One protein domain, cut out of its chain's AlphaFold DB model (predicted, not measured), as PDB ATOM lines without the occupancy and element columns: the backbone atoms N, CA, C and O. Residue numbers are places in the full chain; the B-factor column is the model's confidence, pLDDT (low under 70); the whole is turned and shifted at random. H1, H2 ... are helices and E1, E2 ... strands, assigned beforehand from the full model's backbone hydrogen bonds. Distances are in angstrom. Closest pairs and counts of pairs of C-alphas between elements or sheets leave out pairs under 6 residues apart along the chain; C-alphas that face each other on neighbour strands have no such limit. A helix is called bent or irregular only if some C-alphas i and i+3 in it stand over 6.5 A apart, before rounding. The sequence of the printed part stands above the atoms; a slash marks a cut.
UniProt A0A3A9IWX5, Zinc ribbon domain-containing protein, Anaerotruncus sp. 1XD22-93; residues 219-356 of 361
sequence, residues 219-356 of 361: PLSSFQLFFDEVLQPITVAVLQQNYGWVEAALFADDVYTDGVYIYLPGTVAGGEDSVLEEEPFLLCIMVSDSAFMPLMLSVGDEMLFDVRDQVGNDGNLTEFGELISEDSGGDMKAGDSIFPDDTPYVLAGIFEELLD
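AT A GLANCE: This is residues 219 to 356 of the 361 residues of the protein "Zinc ribbon domain-containing protein" of Anaerotruncus sp. 1XD22-93 (UniProt A0A3A9IWX5). A twisted sheet of five strands curls round H1b, the second arm of a long bent helix, and leaves its other face without a named helix. The first arm, H1a, runs on past the sheet and has the short helix H3 packed steeply on it, while H2 lies among loops well away from both arms. The printed part has 138 residues, with three named helices and five named strands in the order H1 E1 E2 E3 E4 E5 H2 H3; the sheet's order is E1 E2 E3 E4 E5, antiparallel throughout, and the class is mixed, helices and strands. The whole is compact, with a radius of gyration of the C-alphas of 16.0 A and spans of 46 by 41 by 25 A.

IN THESE COORDINATES: E3, residues 277 to 287, is the longest strand at 30.3 A and begins at C-alpha 277 (174.526, 201.678, 268.879). E2, residues 261 to 270, is 26.7 A long and bends by 51 degrees at residue 267. E4, residues 292 to 299, is 20.0 A long and bends by 58 degrees at residue 295. E1 is residues 248 to 251 and E5 residues 302 to 306. H1, residues 219 to 243, was assigned as one helix by its hydrogen bonds but is bent, with C-alphas 229 and 232 6.8 A apart; H1a, residues 219 to 229, is 15.4 A long and begins at C-alpha 219 (205.409, 185.349, 277.109), and H1b, residues 232 to 243, is 15.8 A long. H2 is residues 319 to 327, and H3, residues 348 to 356, ends at C-alpha 356 (204.010, 188.906, 287.406).

HOW THE PARTS SIT: The strands form a meander, each the antiparallel neighbour of the one before, with edge strands E1 and E5. N 250 and O 267 are 2.8 A apart between E1 and E2, N 264 and O 283 2.8 A between E2 and E3, N 284 and O 296 2.8 A between E3 and E4, and N 299 and O 302 2.9 A between E4 and E5. H1b is on the sheet, in two layers, a helix on one face; its closest C-alphas to E3 are Thr 235 and Leu 283, 7.1 A. H1a touches H3, closest at the C-alphas of Phe 223 and Ile 350, 7.1 A, at a steep tilt of 57 degrees, opposite ways. H2 is not on the sheet and touches no helix. In H1b and H2 every O i to N i+4 pair is within hydrogen-bond range, against 6 of 7 in H1a and 3 of 5 in H3.

THE WHOLE: The C-alphas farthest apart, of Ser 274 and Gly 335, are 47.6 A apart. The printed part has no cut. The links E5 to H2 and H2 to H3 are long. Mean pLDDT of the printed part is 76.3, with residues 340 to 356 among those under 70.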
ATOM      1  N   PRO A 219     206.418 184.885 276.153       52.50
ATOM      2  CA  PRO A 219     205.409 185.349 277.109       52.50
ATOM      3  C   PRO A 219     204.365 186.317 276.526       52.50
ATOM      4  O   PRO A 219     203.255 186.458 277.038       52.50
ATOM      5  N   LEU A 220     204.706 187.065 275.469       56.25
ATOM      6  CA  LEU A 220     203.734 187.906 274.762       56.25
ATOM      7  C   LEU A 220     202.747 187.068 273.928       56.25
ATOM      8  O   LEU A 220     201.561 187.381 273.882       56.25
ATOM      9  N   SER A 221     203.230 185.981 273.319       61.50
ATOM     10  CA  SER A 221     202.400 185.043 272.559       61.50
ATOM     11  C   SER A 221     201.469 184.224 273.458       61.50
ATOM     12  O   SER A 221     200.317 184.036 273.082       61.50
ATOM     13  N   SER A 222     201.904 183.834 274.665       67.44
ATOM     14  CA  SER A 222     201.072 183.104 275.638       67.44
ATOM     15  C   SER A 222     199.850 183.906 276.089       67.44
ATOM     16  O   SER A 222     198.737 183.384 276.116       67.44
ATOM     17  N   PHE A 223     200.040 185.191 276.406       70.50
ATOM     18  CA  PHE A 223     198.928 186.058 276.799       70.50
ATOM     19  C   PHE A 223     197.981 186.344 275.633       70.50
ATOM     20  O   PHE A 223     196.771 186.304 275.822       70.50
ATOM     21  N   GLN A 224     198.513 186.599 274.434       69.81
ATOM     22  CA  GLN A 224     197.676 186.837 273.258       69.81
ATOM     23  C   GLN A 224     196.822 185.604 272.929       69.81
ATOM     24  O   GLN A 224     195.622 185.732 272.724       69.81
ATOM     25  N   LEU A 225     197.416 184.407 272.977       72.25
ATOM     26  CA  LEU A 225     196.694 183.141 272.841       72.25
ATOM     27  C   LEU A 225     195.607 182.991 273.910       72.25
ATOM     28  O   LEU A 225     194.481 182.642 273.586       72.25
ATOM     29  N   PHE A 226     195.909 183.288 275.174       74.44
ATOM     30  CA  PHE A 226     194.914 183.241 276.247       74.44
ATOM     31  C   PHE A 226     193.771 184.240 276.042       74.44
ATOM     32  O   PHE A 226     192.600 183.923 276.261       74.44
ATOM     33  N   PHE A 227     194.103 185.452 275.617       80.31
ATOM     34  CA  PHE A 227     193.123 186.481 275.342       80.31
ATOM     35  C   PHE A 227     192.183 186.060 274.205       80.31
ATOM     36  O   PHE A 227     190.965 186.083 274.387       80.31
ATOM     37  N   ASP A 228     192.751 185.612 273.084       77.62
ATOM     38  CA  ASP A 228     192.019 185.255 271.868       77.62
ATOM     39  C   ASP A 228     191.207 183.955 272.038       77.62
ATOM     40  O   ASP A 228     190.053 183.883 271.616       77.62
ATOM     41  N   GLU A 229     191.771 182.934 272.693       75.56
ATOM     42  CA  GLU A 229     191.144 181.609 272.832       75.56
ATOM     43  C   GLU A 229     190.207 181.499 274.043       75.56
ATOM     44  O   GLU A 229     189.324 180.639 274.065       75.56
ATOM     45  N   VAL A 230     190.374 182.348 275.065       75.75
ATOM     46  CA  VAL A 230     189.625 182.227 276.327       75.75
ATOM     47  C   VAL A 230     188.863 183.505 276.660       75.75
ATOM     48  O   VAL A 230     187.630 183.497 276.661       75.75
ATOM     49  N   LEU A 231     189.552 184.618 276.923       82.81
ATOM     50  CA  LEU A 231     188.902 185.825 277.459       82.81
ATOM     51  C   LEU A 231     187.891 186.439 276.482       82.81
ATOM     52  O   LEU A 231     186.783 186.808 276.888       82.81
ATOM     53  N   GLN A 232     188.236 186.521 275.198       82.81
ATOM     54  CA  GLN A 232     187.358 187.069 274.170       82.81
ATOM     55  C   GLN A 232     186.093 186.208 273.961       82.81
ATOM     56  O   GLN A 232     184.993 186.764 274.071       82.81
ATOM     57  N   PRO A 233     186.179 184.879 273.734       79.50
ATOM     58  CA  PRO A 233     185.003 184.015 273.610       79.50
ATOM     59  C   PRO A 233     184.071 184.067 274.822       79.50
ATOM     60  O   PRO A 233     182.854 184.171 274.655       79.50
ATOM     61  N   ILE A 234     184.630 184.057 276.036       82.12
ATOM     62  CA  ILE A 234     183.851 184.164 277.277       82.12
ATOM     63  C   ILE A 234     183.104 185.488 277.316       82.12
ATOM     64  O   ILE A 234     181.902 185.517 277.571       82.12
ATOM     65  N   THR A 235     183.803 186.586 277.039       85.69
ATOM     66  CA  THR A 235     183.207 187.919 277.095       85.69
ATOM     67  C   THR A 235     182.047 188.049 276.118       85.69
ATOM     68  O   THR A 235     180.976 188.525 276.493       85.69
ATOM     69  N   VAL A 236     182.220 187.563 274.885       82.56
ATOM     70  CA  VAL A 236     181.156 187.564 273.876       82.56
ATOM     71  C   VAL A 236     179.971 186.709 274.325       82.56
ATOM     72  O   VAL A 236     178.831 187.161 274.213       82.56
ATOM     73  N   ALA A 237     180.210 185.517 274.879       81.19
ATOM     74  CA  ALA A 237     179.144 184.646 275.373       81.19
ATOM     75  C   ALA A 237     178.346 185.297 276.518       81.19
ATOM     76  O   ALA A 237     177.113 185.282 276.504       81.19
ATOM     77  N   VAL A 238     179.033 185.924 277.478       83.12
ATOM     78  CA  VAL A 238     178.400 186.608 278.616       83.12
ATOM     79  C   VAL A 238     177.601 187.828 278.149       83.12
ATOM     80  O   VAL A 238     176.468 188.019 278.599       83.12
ATOM     81  N   LEU A 239     178.141 188.621 277.217       83.62
ATOM     82  CA  LEU A 239     177.425 189.742 276.602       83.62
ATOM     83  C   LEU A 239     176.174 189.257 275.853       83.62
ATOM     84  O   LEU A 239     175.092 189.797 276.056       83.62
ATOM     85  N   GLN A 240     176.274 188.204 275.038       82.19
ATOM     86  CA  GLN A 240     175.127 187.655 274.306       82.19
ATOM     87  C   GLN A 240     174.033 187.130 275.240       82.19
ATOM     88  O   GLN A 240     172.850 187.339 274.978       82.19
ATOM     89  N   GLN A 241     174.411 186.477 276.338       81.50
ATOM     90  CA  GLN A 241     173.458 185.921 277.296       81.50
ATOM     91  C   GLN A 241     172.701 187.000 278.082       81.50
ATOM     92  O   GLN A 241     171.513 186.827 278.349       81.50
ATOM     93  N   ASN A 242     173.380 188.085 278.470       80.50
ATOM     94  CA  ASN A 242     172.824 189.081 279.392       80.50
ATOM     95  C   ASN A 242     172.316 190.348 278.697       80.50
ATOM     96  O   ASN A 242     171.372 190.965 279.180       80.50
ATOM     97  N   TYR A 243     172.922 190.730 277.573       81.25
ATOM     98  CA  TYR A 243     172.578 191.938 276.820       81.25
ATOM     99  C   TYR A 243     171.760 191.632 275.554       81.25
ATOM    100  O   TYR A 243     170.967 192.452 275.101       81.25
ATOM    101  N   GLY A 244     171.886 190.424 274.995       69.81
ATOM    102  CA  GLY A 244     171.027 189.904 273.925       69.81
ATOM    103  C   GLY A 244     171.363 190.387 272.509       69.81
ATOM    104  O   GLY A 244     171.354 189.576 271.584       69.81
ATOM    105  N   TRP A 245     171.674 191.671 272.313       72.19
ATOM    106  CA  TRP A 245     171.903 192.264 270.984       72.19
ATOM    107  C   TRP A 245     173.381 192.598 270.773       72.19
ATOM    108  O   TRP A 245     173.804 193.741 270.897       72.19
ATOM    109  N   VAL A 246     174.184 191.575 270.480       79.44
ATOM    110  CA  VAL A 246     175.633 191.718 270.274       79.44
ATOM    111  C   VAL A 246     175.969 191.345 268.836       79.44
ATOM    112  O   VAL A 246     175.967 190.163 268.492       79.44
ATOM    113  N   GLU A 247     176.255 192.340 267.996       80.06
ATOM    114  CA  GLU A 247     176.732 192.117 266.623       80.06
ATOM    115  C   GLU A 247     178.260 192.082 266.559       80.06
ATOM    116  O   GLU A 247     178.839 191.264 265.843       80.06
ATOM    117  N   ALA A 248     178.918 192.940 267.340       81.19
ATOM    118  CA  ALA A 248     180.366 192.953 267.488       81.19
ATOM    119  C   ALA A 248     180.770 193.384 268.903       81.19
ATOM    120  O   ALA A 248     180.075 194.159 269.556       81.19
ATOM    121  N   ALA A 249     181.925 192.904 269.357       83.56
ATOM    122  CA  ALA A 249     182.583 193.380 270.567       83.56
ATOM    123  C   ALA A 249     184.026 193.749 270.214       83.56
ATOM    124  O   ALA A 249     184.767 192.936 269.660       83.56
ATOM    125  N   LEU A 250     184.394 194.990 270.505       84.88
ATOM    126  CA  LEU A 250     185.739 195.528 270.362       84.88
ATOM    127  C   LEU A 250     186.350 195.618 271.751       84.88
ATOM    128  O   LEU A 250     185.784 196.254 272.636       84.88
ATOM    129  N   PHE A 251     187.493 194.986 271.952       84.69
ATOM    130  CA  PHE A 251     188.171 194.991 273.238       84.69
ATOM    131  C   PHE A 251     189.172 196.139 273.288       84.69
ATOM    132  O   PHE A 251     189.737 196.516 272.263       84.69
ATOM    133  N   ALA A 252     189.358 196.719 274.470       80.88
ATOM    134  CA  ALA A 252     190.464 197.636 274.686       80.88
ATOM    135  C   ALA A 252     191.791 196.862 274.688       80.88
ATOM    136  O   ALA A 252     191.830 195.703 275.097       80.88
ATOM    137  N   ASP A 253     192.871 197.533 274.288       67.75
ATOM    138  CA  ASP A 253     194.221 196.949 274.281       67.75
ATOM    139  C   ASP A 253     194.726 196.618 275.702       67.75
ATOM    140  O   ASP A 253     195.621 195.791 275.876       67.75
ATOM    141  N   ASP A 254     194.127 197.239 276.724       71.75
ATOM    142  CA  ASP A 254     194.512 197.085 278.122       71.75
ATOM    143  C   ASP A 254     193.538 196.175 278.882       71.75
ATOM    144  O   ASP A 254     192.363 196.507 279.087       71.75
ATOM    145  N   VAL A 255     194.064 195.055 279.378       74.12
ATOM    146  CA  VAL A 255     193.414 194.207 280.383       74.12
ATOM    147  C   VAL A 255     193.935 194.601 281.761       74.12
ATOM    148  O   VAL A 255     195.145 194.691 281.973       74.12
ATOM    149  N   TYR A 256     193.031 194.824 282.714       77.94
ATOM    150  CA  TYR A 256     193.408 195.198 284.077       77.94
ATOM    151  C   TYR A 256     193.264 193.997 285.002       77.94
ATOM    152  O   TYR A 256     192.300 193.245 284.904       77.94
ATOM    153  N   THR A 257     194.192 193.844 285.937       76.12
ATOM    154  CA  THR A 257     194.110 192.832 286.989       76.12
ATOM    155  C   THR A 257     194.462 193.457 288.330       76.12
ATOM    156  O   THR A 257     195.352 194.305 288.409       76.12
ATOM    157  N   ASP A 258     193.739 193.073 289.378       69.69
ATOM    158  CA  ASP A 258     194.073 193.392 290.774       69.69
ATOM    159  C   ASP A 258     194.668 192.181 291.518       69.69
ATOM    160  O   ASP A 258     194.794 192.182 292.743       69.69
ATOM    161  N   GLY A 259     195.057 191.156 290.754       67.44
ATOM    162  CA  GLY A 259     195.638 189.902 291.218       67.44
ATOM    163  C   GLY A 259     194.622 188.826 291.595       67.44
ATOM    164  O   GLY A 259     194.997 187.672 291.777       67.44
ATOM    165  N   VAL A 260     193.341 189.179 291.671       71.75
ATOM    166  CA  VAL A 260     192.246 188.240 291.945       71.75
ATOM    167  C   VAL A 260     191.229 188.266 290.807       71.75
ATOM    168  O   VAL A 260     190.710 187.232 290.389       71.75
ATOM    169  N   TYR A 261     190.973 189.456 290.272       81.62
ATOM    170  CA  TYR A 261     189.997 189.701 289.232       81.62
ATOM    171  C   TYR A 261     190.668 190.234 287.972       81.62
ATOM    172  O   TYR A 261     191.577 191.063 288.028       81.62
ATOM    173  N   ILE A 262     190.160 189.790 286.828       86.62
ATOM    174  CA  ILE A 262     190.508 190.301 285.507       86.62
ATOM    175  C   ILE A 262     189.359 191.180 285.026       86.62
ATOM    176  O   ILE A 262     188.213 190.735 284.932       86.62
ATOM    177  N   TYR A 263     189.670 192.426 284.696       87.88
ATOM    178  CA  TYR A 263     188.736 193.384 284.131       87.88
ATOM    179  C   TYR A 263     189.022 193.565 282.644       87.88
ATOM    180  O   TYR A 263     190.133 193.920 282.242       87.88
ATOM    181  N   LEU A 264     187.980 193.361 281.847       91.12
ATOM    182  CA  LEU A 264     187.984 193.443 280.396       91.12
ATOM    183  C   LEU A 264     187.083 194.599 279.963       91.12
ATOM    184  O   LEU A 264     185.857 194.445 279.931       91.12
ATOM    185  N   PRO A 265     187.662 195.776 279.681       90.50
ATOM    186  CA  PRO A 265     186.931 196.868 279.077       90.50
ATOM    187  C   PRO A 265     186.836 196.685 277.563       90.50
ATOM    188  O   PRO A 265     187.752 196.191 276.903       90.50
ATOM    189  N   GLY A 266     185.741 197.164 276.995       89.94
ATOM    190  CA  GLY A 266     185.571 197.199 275.556       89.94
ATOM    191  C   GLY A 266     184.381 198.042 275.141       89.94
ATOM    192  O   GLY A 266     183.834 198.815 275.922       89.94
ATOM    193  N   THR A 267     184.000 197.918 273.881       89.69
ATOM    194  CA  THR A 267     182.810 198.524 273.293       89.69
ATOM    195  C   THR A 267     182.022 197.427 272.602       89.69
ATOM    196  O   THR A 267     182.564 196.688 271.780       89.69
ATOM    197  N   VAL A 268     180.752 197.295 272.954       89.62
ATOM    198  CA  VAL A 268     179.819 196.408 272.276       89.62
ATOM    199  C   VAL A 268     179.052 197.228 271.252       89.62
ATOM    200  O   VAL A 268     178.641 198.352 271.530       89.62
ATOM    201  N   ALA A 269     178.898 196.680 270.056       84.75
ATOM    202  CA  ALA A 269     178.077 197.251 269.008       84.75
ATOM    203  C   ALA A 269     176.889 196.322 268.752       84.75
ATOM    204  O   ALA A 269     177.059 195.113 268.541       84.75
ATOM    205  N   GLY A 270     175.691 196.893 268.776       77.25
ATOM    206  CA  GLY A 270     174.453 196.176 268.509       77.25
ATOM    207  C   GLY A 270     173.281 197.123 268.294       77.25
ATOM    208  O   GLY A 270     173.354 198.306 268.616       77.25
ATOM    209  N   GLY A 271     172.198 196.615 267.717       66.44
ATOM    210  CA  GLY A 271     170.968 197.381 267.558       66.44
ATOM    211  C   GLY A 271     169.915 196.660 266.727       66.44
ATOM    212  O   GLY A 271     170.207 195.709 266.003       66.44
ATOM    213  N   GLU A 272     168.669 197.115 266.837       60.44
ATOM    214  CA  GLU A 272     167.581 196.708 265.946       60.44
ATOM    215  C   GLU A 272     167.479 197.691 264.761       60.44
ATOM    216  O   GLU A 272     167.772 198.881 264.870       60.44
ATOM    217  N   ASP A 273     167.047 197.198 263.597       59.50
ATOM    218  CA  ASP A 273     166.676 198.024 262.438       59.50
ATOM    219  C   ASP A 273     167.778 198.931 261.844       59.50
ATOM    220  O   ASP A 273     167.504 200.013 261.317       59.50
ATOM    221  N   SER A 274     169.018 198.437 261.749       56.56
ATOM    222  CA  SER A 274     170.138 199.093 261.029       56.56
ATOM    223  C   SER A 274     170.721 200.345 261.703       56.56
ATOM    224  O   SER A 274     171.519 201.055 261.081       56.56
ATOM    225  N   VAL A 275     170.347 200.625 262.953       63.28
ATOM    226  CA  VAL A 275     171.025 201.621 263.791       63.28
ATOM    227  C   VAL A 275     171.991 200.870 264.698       63.28
ATOM    228  O   VAL A 275     171.567 200.187 265.619       63.28
ATOM    229  N   LEU A 276     173.288 200.970 264.401       70.44
ATOM    230  CA  LEU A 276     174.345 200.469 265.275       70.44
ATOM    231  C   LEU A 276     174.511 201.443 266.441       70.44
ATOM    232  O   LEU A 276     174.912 202.591 266.232       70.44
ATOM    233  N   GLU A 277     174.191 200.984 267.644       80.81
ATOM    234  CA  GLU A 277     174.526 201.678 268.879       80.81
ATOM    235  C   GLU A 277     175.792 201.049 269.462       80.81
ATOM    236  O   GLU A 277     175.927 199.828 269.558       80.81
ATOM    237  N   GLU A 278     176.759 201.906 269.780       87.94
ATOM    238  CA  GLU A 278     178.016 201.514 270.405       87.94
ATOM    239  C   GLU A 278     177.962 201.891 271.880       87.94
ATOM    240  O   GLU A 278     177.854 203.073 272.225       87.94
ATOM    241  N   GLU A 279     178.078 200.894 272.750       89.06
ATOM    242  CA  GLU A 279     178.084 201.095 274.192       89.06
ATOM    243  C   GLU A 279     179.362 200.532 274.817       89.06
ATOM    244  O   GLU A 279     179.789 199.424 274.483       89.06
ATOM    245  N   PRO A 280     180.018 201.269 275.730       91.44
ATOM    246  CA  PRO A 280     181.168 200.734 276.441       91.44
ATOM    247  C   PRO A 280     180.717 199.596 277.358       91.44
ATOM    248  O   PRO A 280     179.700 199.723 278.028       91.44
ATOM    249  N   PHE A 281     181.484 198.518 277.451       92.19
ATOM    250  CA  PHE A 281     181.265 197.486 278.459       92.19
ATOM    251  C   PHE A 281     182.478 197.340 279.371       92.19
ATOM    252  O   PHE A 281     183.609 197.671 279.009       92.19
ATOM    253  N   LEU A 282     182.228 196.817 280.566       92.81
ATOM    254  CA  LEU A 282     183.250 196.357 281.492       92.81
ATOM    255  C   LEU A 282     182.797 195.017 282.057       92.81
ATOM    256  O   LEU A 282     181.757 194.941 282.712       92.81
ATOM    257  N   LEU A 283     183.581 193.979 281.792       92.69
ATOM    258  CA  LEU A 283     183.382 192.650 282.350       92.69
ATOM    259  C   LEU A 283     184.454 192.387 283.406       92.69
ATOM    260  O   LEU A 283     185.633 192.631 283.171       92.69
ATOM    261  N   CYS A 284     184.048 191.882 284.563       91.62
ATOM    262  CA  CYS A 284     184.939 191.400 285.610       91.62
ATOM    263  C   CYS A 284     184.807 189.885 285.710       91.62
ATOM    264  O   CYS A 284     183.708 189.368 285.926       91.62
ATOM    265  N   ILE A 285     185.930 189.188 285.592       88.94
ATOM    266  CA  ILE A 285     186.018 187.733 285.647       88.94
ATOM    267  C   ILE A 285     186.959 187.354 286.783       88.94
ATOM    268  O   ILE A 285     188.027 187.944 286.935       88.94
ATOM    269  N   MET A 286     186.574 186.359 287.569       85.38
ATOM    270  CA  MET A 286     187.502 185.648 288.436       85.38
ATOM    271  C   MET A 286     187.963 184.382 287.729       85.38
ATOM    272  O   MET A 286     187.149 183.656 287.154       85.38
ATOM    273  N   VAL A 287     189.266 184.131 287.764       77.69
ATOM    274  CA  VAL A 287     189.884 182.962 287.143       77.69
ATOM    275  C   VAL A 287     190.441 182.068 288.241       77.69
ATOM    276  O   VAL A 287     191.037 182.557 289.196       77.69
ATOM    277  N   SER A 288     190.229 180.765 288.102       70.88
ATOM    278  CA  SER A 288     190.917 179.729 288.862       70.88
ATOM    279  C   SER A 288     191.739 178.854 287.921       70.88
ATOM    280  O   SER A 288     191.673 178.977 286.696       70.88
ATOM    281  N   ASP A 289     192.482 177.917 288.498       63.41
ATOM    282  CA  ASP A 289     193.307 176.954 287.766       63.41
ATOM    283  C   ASP A 289     192.521 176.132 286.726       63.41
ATOM    284  O   ASP A 289     193.095 175.651 285.740       63.41
ATOM    285  N   SER A 290     191.211 175.962 286.942       58.34
ATOM    286  CA  SER A 290     190.339 175.071 286.172       58.34
ATOM    287  C   SER A 290     189.099 175.738 285.579       58.34
ATOM    288  O   SER A 290     188.449 175.135 284.726       58.34
ATOM    289  N   ALA A 291     188.750 176.956 285.995       70.56
ATOM    290  CA  ALA A 291     187.497 177.587 285.607       70.56
ATOM    291  C   ALA A 291     187.588 179.116 285.589       70.56
ATOM    292  O   ALA A 291     188.519 179.731 286.101       70.56
ATOM    293  N   PHE A 292     186.573 179.740 285.007       78.12
ATOM    294  CA  PHE A 292     186.358 181.177 285.068       78.12
ATOM    295  C   PHE A 292     184.917 181.439 285.492       78.12
ATOM    296  O   PHE A 292     184.008 180.685 285.144       78.12
ATOM    297  N   MET A 293     184.703 182.527 286.223       83.31
ATOM    298  CA  MET A 293     183.374 182.961 286.627       83.31
ATOM    299  C   MET A 293     183.219 184.458 286.356       83.31
ATOM    300  O   MET A 293     183.974 185.260 286.916       83.31
ATOM    301  N   PRO A 294     182.262 184.875 285.510       86.56
ATOM    302  CA  PRO A 294     181.930 186.283 285.370       86.56
ATOM    303  C   PRO A 294     181.224 186.762 286.644       86.56
ATOM    304  O   PRO A 294     180.204 186.209 287.047       86.56
ATOM    305  N   LEU A 295     181.768 187.799 287.278       88.56
ATOM    306  CA  LEU A 295     181.255 188.328 288.546       88.56
ATOM    307  C   LEU A 295     180.555 189.672 288.400       88.56
ATOM    308  O   LEU A 295     179.730 190.026 289.235       88.56
ATOM    309  N   MET A 296     180.870 190.442 287.364       92.81
ATOM    310  CA  MET A 296     180.183 191.701 287.102       92.81
ATOM    311  C   MET A 296     180.209 192.015 285.615       92.81
ATOM    312  O   MET A 296     181.241 191.843 284.973       92.81
ATOM    313  N   LEU A 297     179.089 192.508 285.094       92.12
ATOM    314  CA  LEU A 297     178.995 193.071 283.754       92.12
ATOM    315  C   LEU A 297     178.242 194.398 283.811       92.12
ATOM    316  O   LEU A 297     177.083 194.456 284.230       92.12
ATOM    317  N   SER A 298     178.886 195.450 283.319       93.56
ATOM    318  CA  SER A 298     178.233 196.723 283.015       93.56
ATOM    319  C   SER A 298     178.313 197.023 281.526       93.56
ATOM    320  O   SER A 298     179.374 196.828 280.933       93.56
ATOM    321  N   VAL A 299     177.227 197.537 280.955       91.44
ATOM    322  CA  VAL A 299     177.137 198.004 279.566       91.44
ATOM    323  C   VAL A 299     176.539 199.412 279.585       91.44
ATOM    324  O   VAL A 299     175.522 199.658 280.230       91.44
ATOM    325  N   GLY A 300     177.224 200.371 278.968       88.31
ATOM    326  CA  GLY A 300     176.879 201.785 279.022       88.31
ATOM    327  C   GLY A 300     176.854 202.320 280.457       88.31
ATOM    328  O   GLY A 300     177.858 202.319 281.171       88.31
ATOM    329  N   ASP A 301     175.688 202.813 280.868       86.69
ATOM    330  CA  ASP A 301     175.416 203.267 282.236       86.69
ATOM    331  C   ASP A 301     174.674 202.212 283.084       86.69
ATOM    332  O   ASP A 301     174.386 202.471 284.259       86.69
ATOM    333  N   GLU A 302     174.372 201.041 282.516       88.62
ATOM    334  CA  GLU A 302     173.607 199.968 283.147       88.62
ATOM    335  C   GLU A 302     174.521 198.875 283.719       88.62
ATOM    336  O   GLU A 302     175.501 198.444 283.112       88.62
ATOM    337  N   MET A 303     174.188 198.409 284.923       92.19
ATOM    338  CA  MET A 303     174.827 197.262 285.564       92.19
ATOM    339  C   MET A 303     173.888 196.067 285.421       92.19
ATOM    340  O   MET A 303     172.847 196.032 286.075       92.19
ATOM    341  N   LEU A 304     174.248 195.116 284.557       87.44
ATOM    342  CA  LEU A 304     173.414 193.946 284.269       87.44
ATOM    343  C   LEU A 304     173.456 192.949 285.428       87.44
ATOM    344  O   LEU A 304     172.426 192.413 285.829       87.44
ATOM    345  N   PHE A 305     174.642 192.740 286.000       87.94
ATOM    346  CA  PHE A 305     174.826 192.014 287.253       87.94
ATOM    347  C   PHE A 305     176.129 192.437 287.939       87.94
ATOM    348  O   PHE A 305     177.085 192.849 287.281       87.94
ATOM    349  N   ASP A 306     176.165 192.309 289.264       88.62
ATOM    350  CA  ASP A 306     177.367 192.425 290.091       88.62
ATOM    351  C   ASP A 306     177.183 191.520 291.312       88.62
ATOM    352  O   ASP A 306     176.267 191.723 292.107       88.62
ATOM    353  N   VAL A 307     178.011 190.484 291.405       86.00
ATOM    354  CA  VAL A 307     178.003 189.488 292.486       86.00
ATOM    355  C   VAL A 307     179.340 189.453 293.226       86.00
ATOM    356  O   VAL A 307     179.632 188.510 293.955       86.00
ATOM    357  N   ARG A 308     180.191 190.473 293.055       86.69
ATOM    358  CA  ARG A 308     181.522 190.515 293.689       86.69
ATOM    359  C   ARG A 308     181.471 190.608 295.213       86.69
ATOM    360  O   ARG A 308     182.448 190.293 295.871       86.69
ATOM    361  N   ASP A 309     180.357 191.046 295.787       84.62
ATOM    362  CA  ASP A 309     180.114 191.035 297.233       84.62
ATOM    363  C   ASP A 309     179.669 189.658 297.762       84.62
ATOM    364  O   ASP A 309     179.784 189.376 298.959       84.62
ATOM    365  N   GLN A 310     179.208 188.779 296.871       84.12
ATOM    366  CA  GLN A 310     178.797 187.406 297.171       84.12
ATOM    367  C   GLN A 310     179.970 186.424 297.139       84.12
ATOM    368  O   GLN A 310     179.844 185.317 297.654       84.12
ATOM    369  N   VAL A 311     181.105 186.821 296.558       84.19
ATOM    370  CA  VAL A 311     182.266 185.953 296.331       84.19
ATOM    371  C   VAL A 311     183.517 186.570 296.945       84.19
ATOM    372  O   VAL A 311     183.870 187.709 296.653       84.19
ATOM    373  N   GLY A 312     184.189 185.813 297.807       82.94
ATOM    374  CA  GLY A 312     185.464 186.189 298.397       82.94
ATOM    375  C   GLY A 312     186.597 186.172 297.374       82.94
ATOM    376  O   GLY A 312     186.486 185.610 296.287       82.94
ATOM    377  N   ASN A 313     187.733 186.766 297.735       82.19
ATOM    378  CA  ASN A 313     188.920 186.784 296.872       82.19
ATOM    379  C   ASN A 313     189.531 185.389 296.637       82.19
ATOM    380  O   ASN A 313     190.396 185.227 295.786       82.19
ATOM    381  N   ASP A 314     189.116 184.400 297.419       80.44
ATOM    382  CA  ASP A 314     189.505 182.996 297.324       80.44
ATOM    383  C   ASP A 314     188.605 182.182 296.381       80.44
ATOM    384  O   ASP A 314     188.823 180.984 296.220       80.44
ATOM    385  N   GLY A 315     187.596 182.810 295.765       79.94
ATOM    386  CA  GLY A 315     186.630 182.119 294.913       79.94
ATOM    387  C   GLY A 315     185.615 181.283 295.684       79.94
ATOM    388  O   GLY A 315     184.958 180.423 295.096       79.94
ATOM    389  N   ASN A 316     185.459 181.546 296.982       85.56
ATOM    390  CA  ASN A 316     184.429 180.926 297.801       85.56
ATOM    391  C   ASN A 316     183.293 181.908 298.088       85.56
ATOM    392  O   ASN A 316     183.476 183.126 298.132       85.56
ATOM    393  N   LEU A 317     182.097 181.372 298.300       84.75
ATOM    394  CA  LEU A 317     180.913 182.149 298.629       84.75
ATOM    395  C   LEU A 317     181.084 182.841 299.993       84.75
ATOM    396  O   LEU A 317     181.529 182.226 300.966       84.75
ATOM    397  N   THR A 318     180.723 184.120 300.085       86.62
ATOM    398  CA  THR A 318     180.703 184.863 301.355       86.62
ATOM    399  C   THR A 318     179.439 184.540 302.157       86.62
ATOM    400  O   THR A 318     178.470 184.011 301.617       86.62
ATOM    401  N   GLU A 319     179.390 184.925 303.437       86.88
ATOM    402  CA  GLU A 319     178.151 184.854 304.243       86.88
ATOM    403  C   GLU A 319     176.986 185.622 303.593       86.88
ATOM    404  O   GLU A 319     175.822 185.246 303.713       86.88
ATOM    405  N   PHE A 320     177.298 186.704 302.874       82.44
ATOM    406  CA  PHE A 320     176.306 187.457 302.117       82.44
ATOM    407  C   PHE A 320     175.844 186.699 300.866       82.44
ATOM    408  O   PHE A 320     174.652 186.695 300.557       82.44
ATOM    409  N   GLY A 321     176.766 186.021 300.179       81.06
ATOM    410  CA  GLY A 321     176.440 185.136 299.064       81.06
ATOM    411  C   GLY A 321     175.578 183.943 299.482       81.06
ATOM    412  O   GLY A 321     174.634 183.614 298.769       81.06
ATOM    413  N   GLU A 322     175.827 183.348 300.654       84.12
ATOM    414  CA  GLU A 322     174.986 182.280 301.224       84.12
ATOM    415  C   GLU A 322     173.547 182.759 301.421       84.12
ATOM    416  O   GLU A 322     172.616 182.115 300.944       84.12
ATOM    417  N   LEU A 323     173.360 183.932 302.031       82.25
ATOM    418  CA  LEU A 323     172.031 184.502 302.257       82.25
ATOM    419  C   LEU A 323     171.241 184.673 300.943       82.25
ATOM    420  O   LEU A 323     170.049 184.377 300.880       82.25
ATOM    421  N   ILE A 324     171.909 185.139 299.883       79.31
ATOM    422  CA  ILE A 324     171.295 185.327 298.560       79.31
ATOM    423  C   ILE A 324     171.011 183.979 297.882       79.31
ATOM    424  O   ILE A 324     169.957 183.806 297.265       79.31
ATOM    425  N   SER A 325     171.929 183.020 298.015       79.75
ATOM    426  CA  SER A 325     171.763 181.651 297.526       79.75
ATOM    427  C   SER A 325     170.525 181.000 298.150       79.75
ATOM    428  O   SER A 325     169.641 180.560 297.411       79.75
ATOM    429  N   GLU A 326     170.384 181.053 299.478       76.75
ATOM    430  CA  GLU A 326     169.228 180.514 300.208       76.75
ATOM    431  C   GLU A 326     167.903 181.143 299.748       76.75
ATOM    432  O   GLU A 326     166.933 180.429 299.471       76.75
ATOM    433  N   ASP A 327     167.862 182.471 299.589       74.75
ATOM    434  CA  ASP A 327     166.671 183.195 299.118       74.75
ATOM    435  C   ASP A 327     166.279 182.819 297.676       74.75
ATOM    436  O   ASP A 327     165.096 182.844 297.312       74.75
ATOM    437  N   SER A 328     167.256 182.430 296.853       72.62
ATOM    438  CA  SER A 328     167.048 181.940 295.484       72.62
ATOM    439  C   SER A 328     166.753 180.433 295.394       72.62
ATOM    440  O   SER A 328     166.465 179.924 294.308       72.62
ATOM    441  N   GLY A 329     166.748 179.726 296.533       76.88
ATOM    442  CA  GLY A 329     166.523 178.281 296.621       76.88
ATOM    443  C   GLY A 329     167.752 177.430 296.291       76.88
ATOM    444  O   GLY A 329     167.590 176.267 295.919       76.88
ATOM    445  N   GLY A 330     168.949 178.011 296.373       76.25
ATOM    446  CA  GLY A 330     170.228 177.314 296.285       76.25
ATOM    447  C   GLY A 330     170.635 176.674 297.616       76.25
ATOM    448  O   GLY A 330     170.230 177.122 298.684       76.25
ATOM    449  N   ASP A 331     171.458 175.625 297.534       81.69
ATOM    450  CA  ASP A 331     171.970 174.874 298.695       81.69
ATOM    451  C   ASP A 331     173.436 175.232 299.040       81.69
ATOM    452  O   ASP A 331     174.054 174.560 299.868       81.69
ATOM    453  N   MET A 332     174.010 176.252 298.385       81.44
ATOM    454  CA  MET A 332     175.412 176.657 298.586       81.44
ATOM    455  C   MET A 332     175.579 177.450 299.882       81.44
ATOM    456  O   MET A 332     174.788 178.353 300.159       81.44
ATOM    457  N   LYS A 333     176.631 177.135 300.635       87.25
ATOM    458  CA  LYS A 333     176.975 177.735 301.929       87.25
ATOM    459  C   LYS A 333     178.194 178.637 301.837       87.25
ATOM    460  O   LYS A 333     178.998 178.519 300.913       87.25
ATOM    461  N   ALA A 334     178.378 179.508 302.829       85.75
ATOM    462  CA  ALA A 334     179.604 180.281 302.943       85.75
ATOM    463  C   ALA A 334     180.820 179.346 303.026       85.75
ATOM    464  O   ALA A 334     180.837 178.381 303.797       85.75
ATOM    465  N   GLY A 335     181.842 179.650 302.231       84.31
ATOM    466  CA  GLY A 335     183.025 178.809 302.070       84.31
ATOM    467  C   GLY A 335     182.927 177.764 300.954       84.31
ATOM    468  O   GLY A 335     183.949 177.155 300.645       84.31
ATOM    469  N   ASP A 336     181.763 177.573 300.325       84.19
ATOM    470  CA  ASP A 336     181.655 176.718 299.140       84.19
ATOM    471  C   ASP A 336     182.260 177.424 297.917       84.19
ATOM    472  O   ASP A 336     182.044 178.620 297.703       84.19
ATOM    473  N   SER A 337     183.001 176.675 297.096       83.00
ATOM    474  CA  SER A 337     183.575 177.179 295.844       83.00
ATOM    475  C   SER A 337     182.473 177.574 294.863       83.00
ATOM    476  O   SER A 337     181.530 176.817 294.626       83.00
ATOM    477  N   ILE A 338     182.625 178.744 294.240       77.81
ATOM    478  CA  ILE A 338     181.740 179.197 293.157       77.81
ATOM    479  C   ILE A 338     182.075 178.564 291.802       77.81
ATOM    480  O   ILE A 338     181.300 178.682 290.852       77.81
ATOM    481  N   PHE A 339     183.220 177.889 291.699       77.94
ATOM    482  CA  PHE A 339     183.610 177.166 290.497       77.94
ATOM    483  C   PHE A 339     182.987 175.767 290.491       77.94
ATOM    484  O   PHE A 339     183.121 175.049 291.485       77.94
ATOM    485  N   PRO A 340     182.332 175.351 289.392       66.06
ATOM    486  CA  PRO A 340     181.781 174.010 289.288       66.06
ATOM    487  C   PRO A 340     182.896 172.957 289.208       66.06
ATOM    488  O   PRO A 340     183.867 173.118 288.464       66.06
ATOM    489  N   ASP A 341     182.711 171.850 289.933       59.50
ATOM    490  CA  ASP A 341     183.682 170.748 290.067       59.50
ATOM    491  C   ASP A 341     184.081 170.084 288.726       59.50
ATOM    492  O   ASP A 341     185.122 169.436 288.642       59.50
ATOM    493  N   ASP A 342     183.284 170.267 287.665       52.69
ATOM    494  CA  ASP A 342     183.409 169.554 286.382       52.69
ATOM    495  C   ASP A 342     183.965 170.406 285.217       52.69
ATOM    496  O   ASP A 342     183.810 170.048 284.045       52.69
ATOM    497  N   THR A 343     184.608 171.546 285.486       44.47
ATOM    498  CA  THR A 343     185.103 172.428 284.409       44.47
ATOM    499  C   THR A 343     186.452 171.933 283.848       44.47
ATOM    500  O   THR A 343     187.386 171.709 284.620       44.47
ATOM    501  N   PRO A 344     186.598 171.717 282.523       39.84
ATOM    502  CA  PRO A 344     187.846 171.223 281.945       39.84
ATOM    503  C   PRO A 344     188.972 172.270 282.018       39.84
ATOM    504  O   PRO A 344     188.846 173.383 281.516       39.84
ATOM    505  N   TYR A 345     190.083 171.853 282.629       43.19
ATOM    506  CA  TYR A 345     191.337 172.583 282.851       43.19
ATOM    507  C   TYR A 345     191.993 173.138 281.581       43.19
ATOM    508  O   TYR A 345     192.253 172.326 280.700       43.19
ATOM    509  N   VAL A 346     192.398 174.424 281.571       47.25
ATOM    510  CA  VAL A 346     193.647 174.961 280.956       47.25
ATOM    511  C   VAL A 346     193.934 176.403 281.465       47.25
ATOM    512  O   VAL A 346     193.889 177.314 280.651       47.25
ATOM    513  N   LEU A 347     194.174 176.705 282.760       48.38
ATOM    514  CA  LEU A 347     194.431 178.124 283.146       48.38
ATOM    515  C   LEU A 347     195.512 178.432 284.196       48.38
ATOM    516  O   LEU A 347     195.992 179.567 284.221       48.38
ATOM    517  N   ALA A 348     195.978 177.460 284.983       41.78
ATOM    518  CA  ALA A 348     196.923 177.720 286.082       41.78
ATOM    519  C   ALA A 348     198.220 178.457 285.661       41.78
ATOM    520  O   ALA A 348     198.655 179.387 286.334       41.78
ATOM    521  N   GLY A 349     198.817 178.096 284.517       41.91
ATOM    522  CA  GLY A 349     200.106 178.663 284.087       41.91
ATOM    523  C   GLY A 349     200.048 180.114 283.595       41.91
ATOM    524  O   GLY A 349     201.029 180.838 283.711       41.91
ATOM    525  N   ILE A 350     198.903 180.563 283.072       46.72
ATOM    526  CA  ILE A 350     198.759 181.913 282.503       46.72
ATOM    527  C   ILE A 350     198.418 182.941 283.594       46.72
ATOM    528  O   ILE A 350     198.784 184.112 283.494       46.72
ATOM    529  N   PHE A 351     197.740 182.506 284.661       46.72
ATOM    530  CA  PHE A 351     197.355 183.374 285.773       46.72
ATOM    531  C   PHE A 351     198.560 183.809 286.624       46.72
ATOM    532  O   PHE A 351     198.684 184.993 286.943       46.72
ATOM    533  N   GLU A 352     199.494 182.893 286.915       48.56
ATOM    534  CA  GLU A 352     200.760 183.228 287.592       48.56
ATOM    535  C   GLU A 352     201.592 184.236 286.777       48.56
ATOM    536  O   GLU A 352     202.167 185.173 287.331       48.56
ATOM    537  N   GLU A 353     201.585 184.121 285.447       47.91
ATOM    538  CA  GLU A 353     202.342 185.004 284.553       47.91
ATOM    539  C   GLU A 353     201.693 186.399 284.392       47.91
ATOM    540  O   GLU A 353     202.382 187.409 284.205       47.91
ATOM    541  N   LEU A 354     200.362 186.493 284.522       44.91
ATOM    542  CA  LEU A 354     199.621 187.760 284.561       44.91
ATOM    543  C   LEU A 354     199.830 188.532 285.864       44.91
ATOM    544  O   LEU A 354     199.934 189.762 285.840       44.91
ATOM    545  N   LEU A 355     199.922 187.822 286.988       49.25
ATOM    546  CA  LEU A 355     200.286 188.397 288.281       49.25
ATOM    547  C   LEU A 355     201.675 189.049 288.226       49.25
ATOM    548  O   LEU A 355     201.825 190.186 288.676       49.25
ATOM    549  N   ASP A 356     202.643 188.393 287.583       47.28
ATOM    550  CA  ASP A 356     204.010 188.906 287.406       47.28
ATOM    551  C   ASP A 356     204.104 190.116 286.457       47.28
ATOM    552  O   ASP A 356     205.016 190.942 286.578       47.28
TER     553      ASP A 356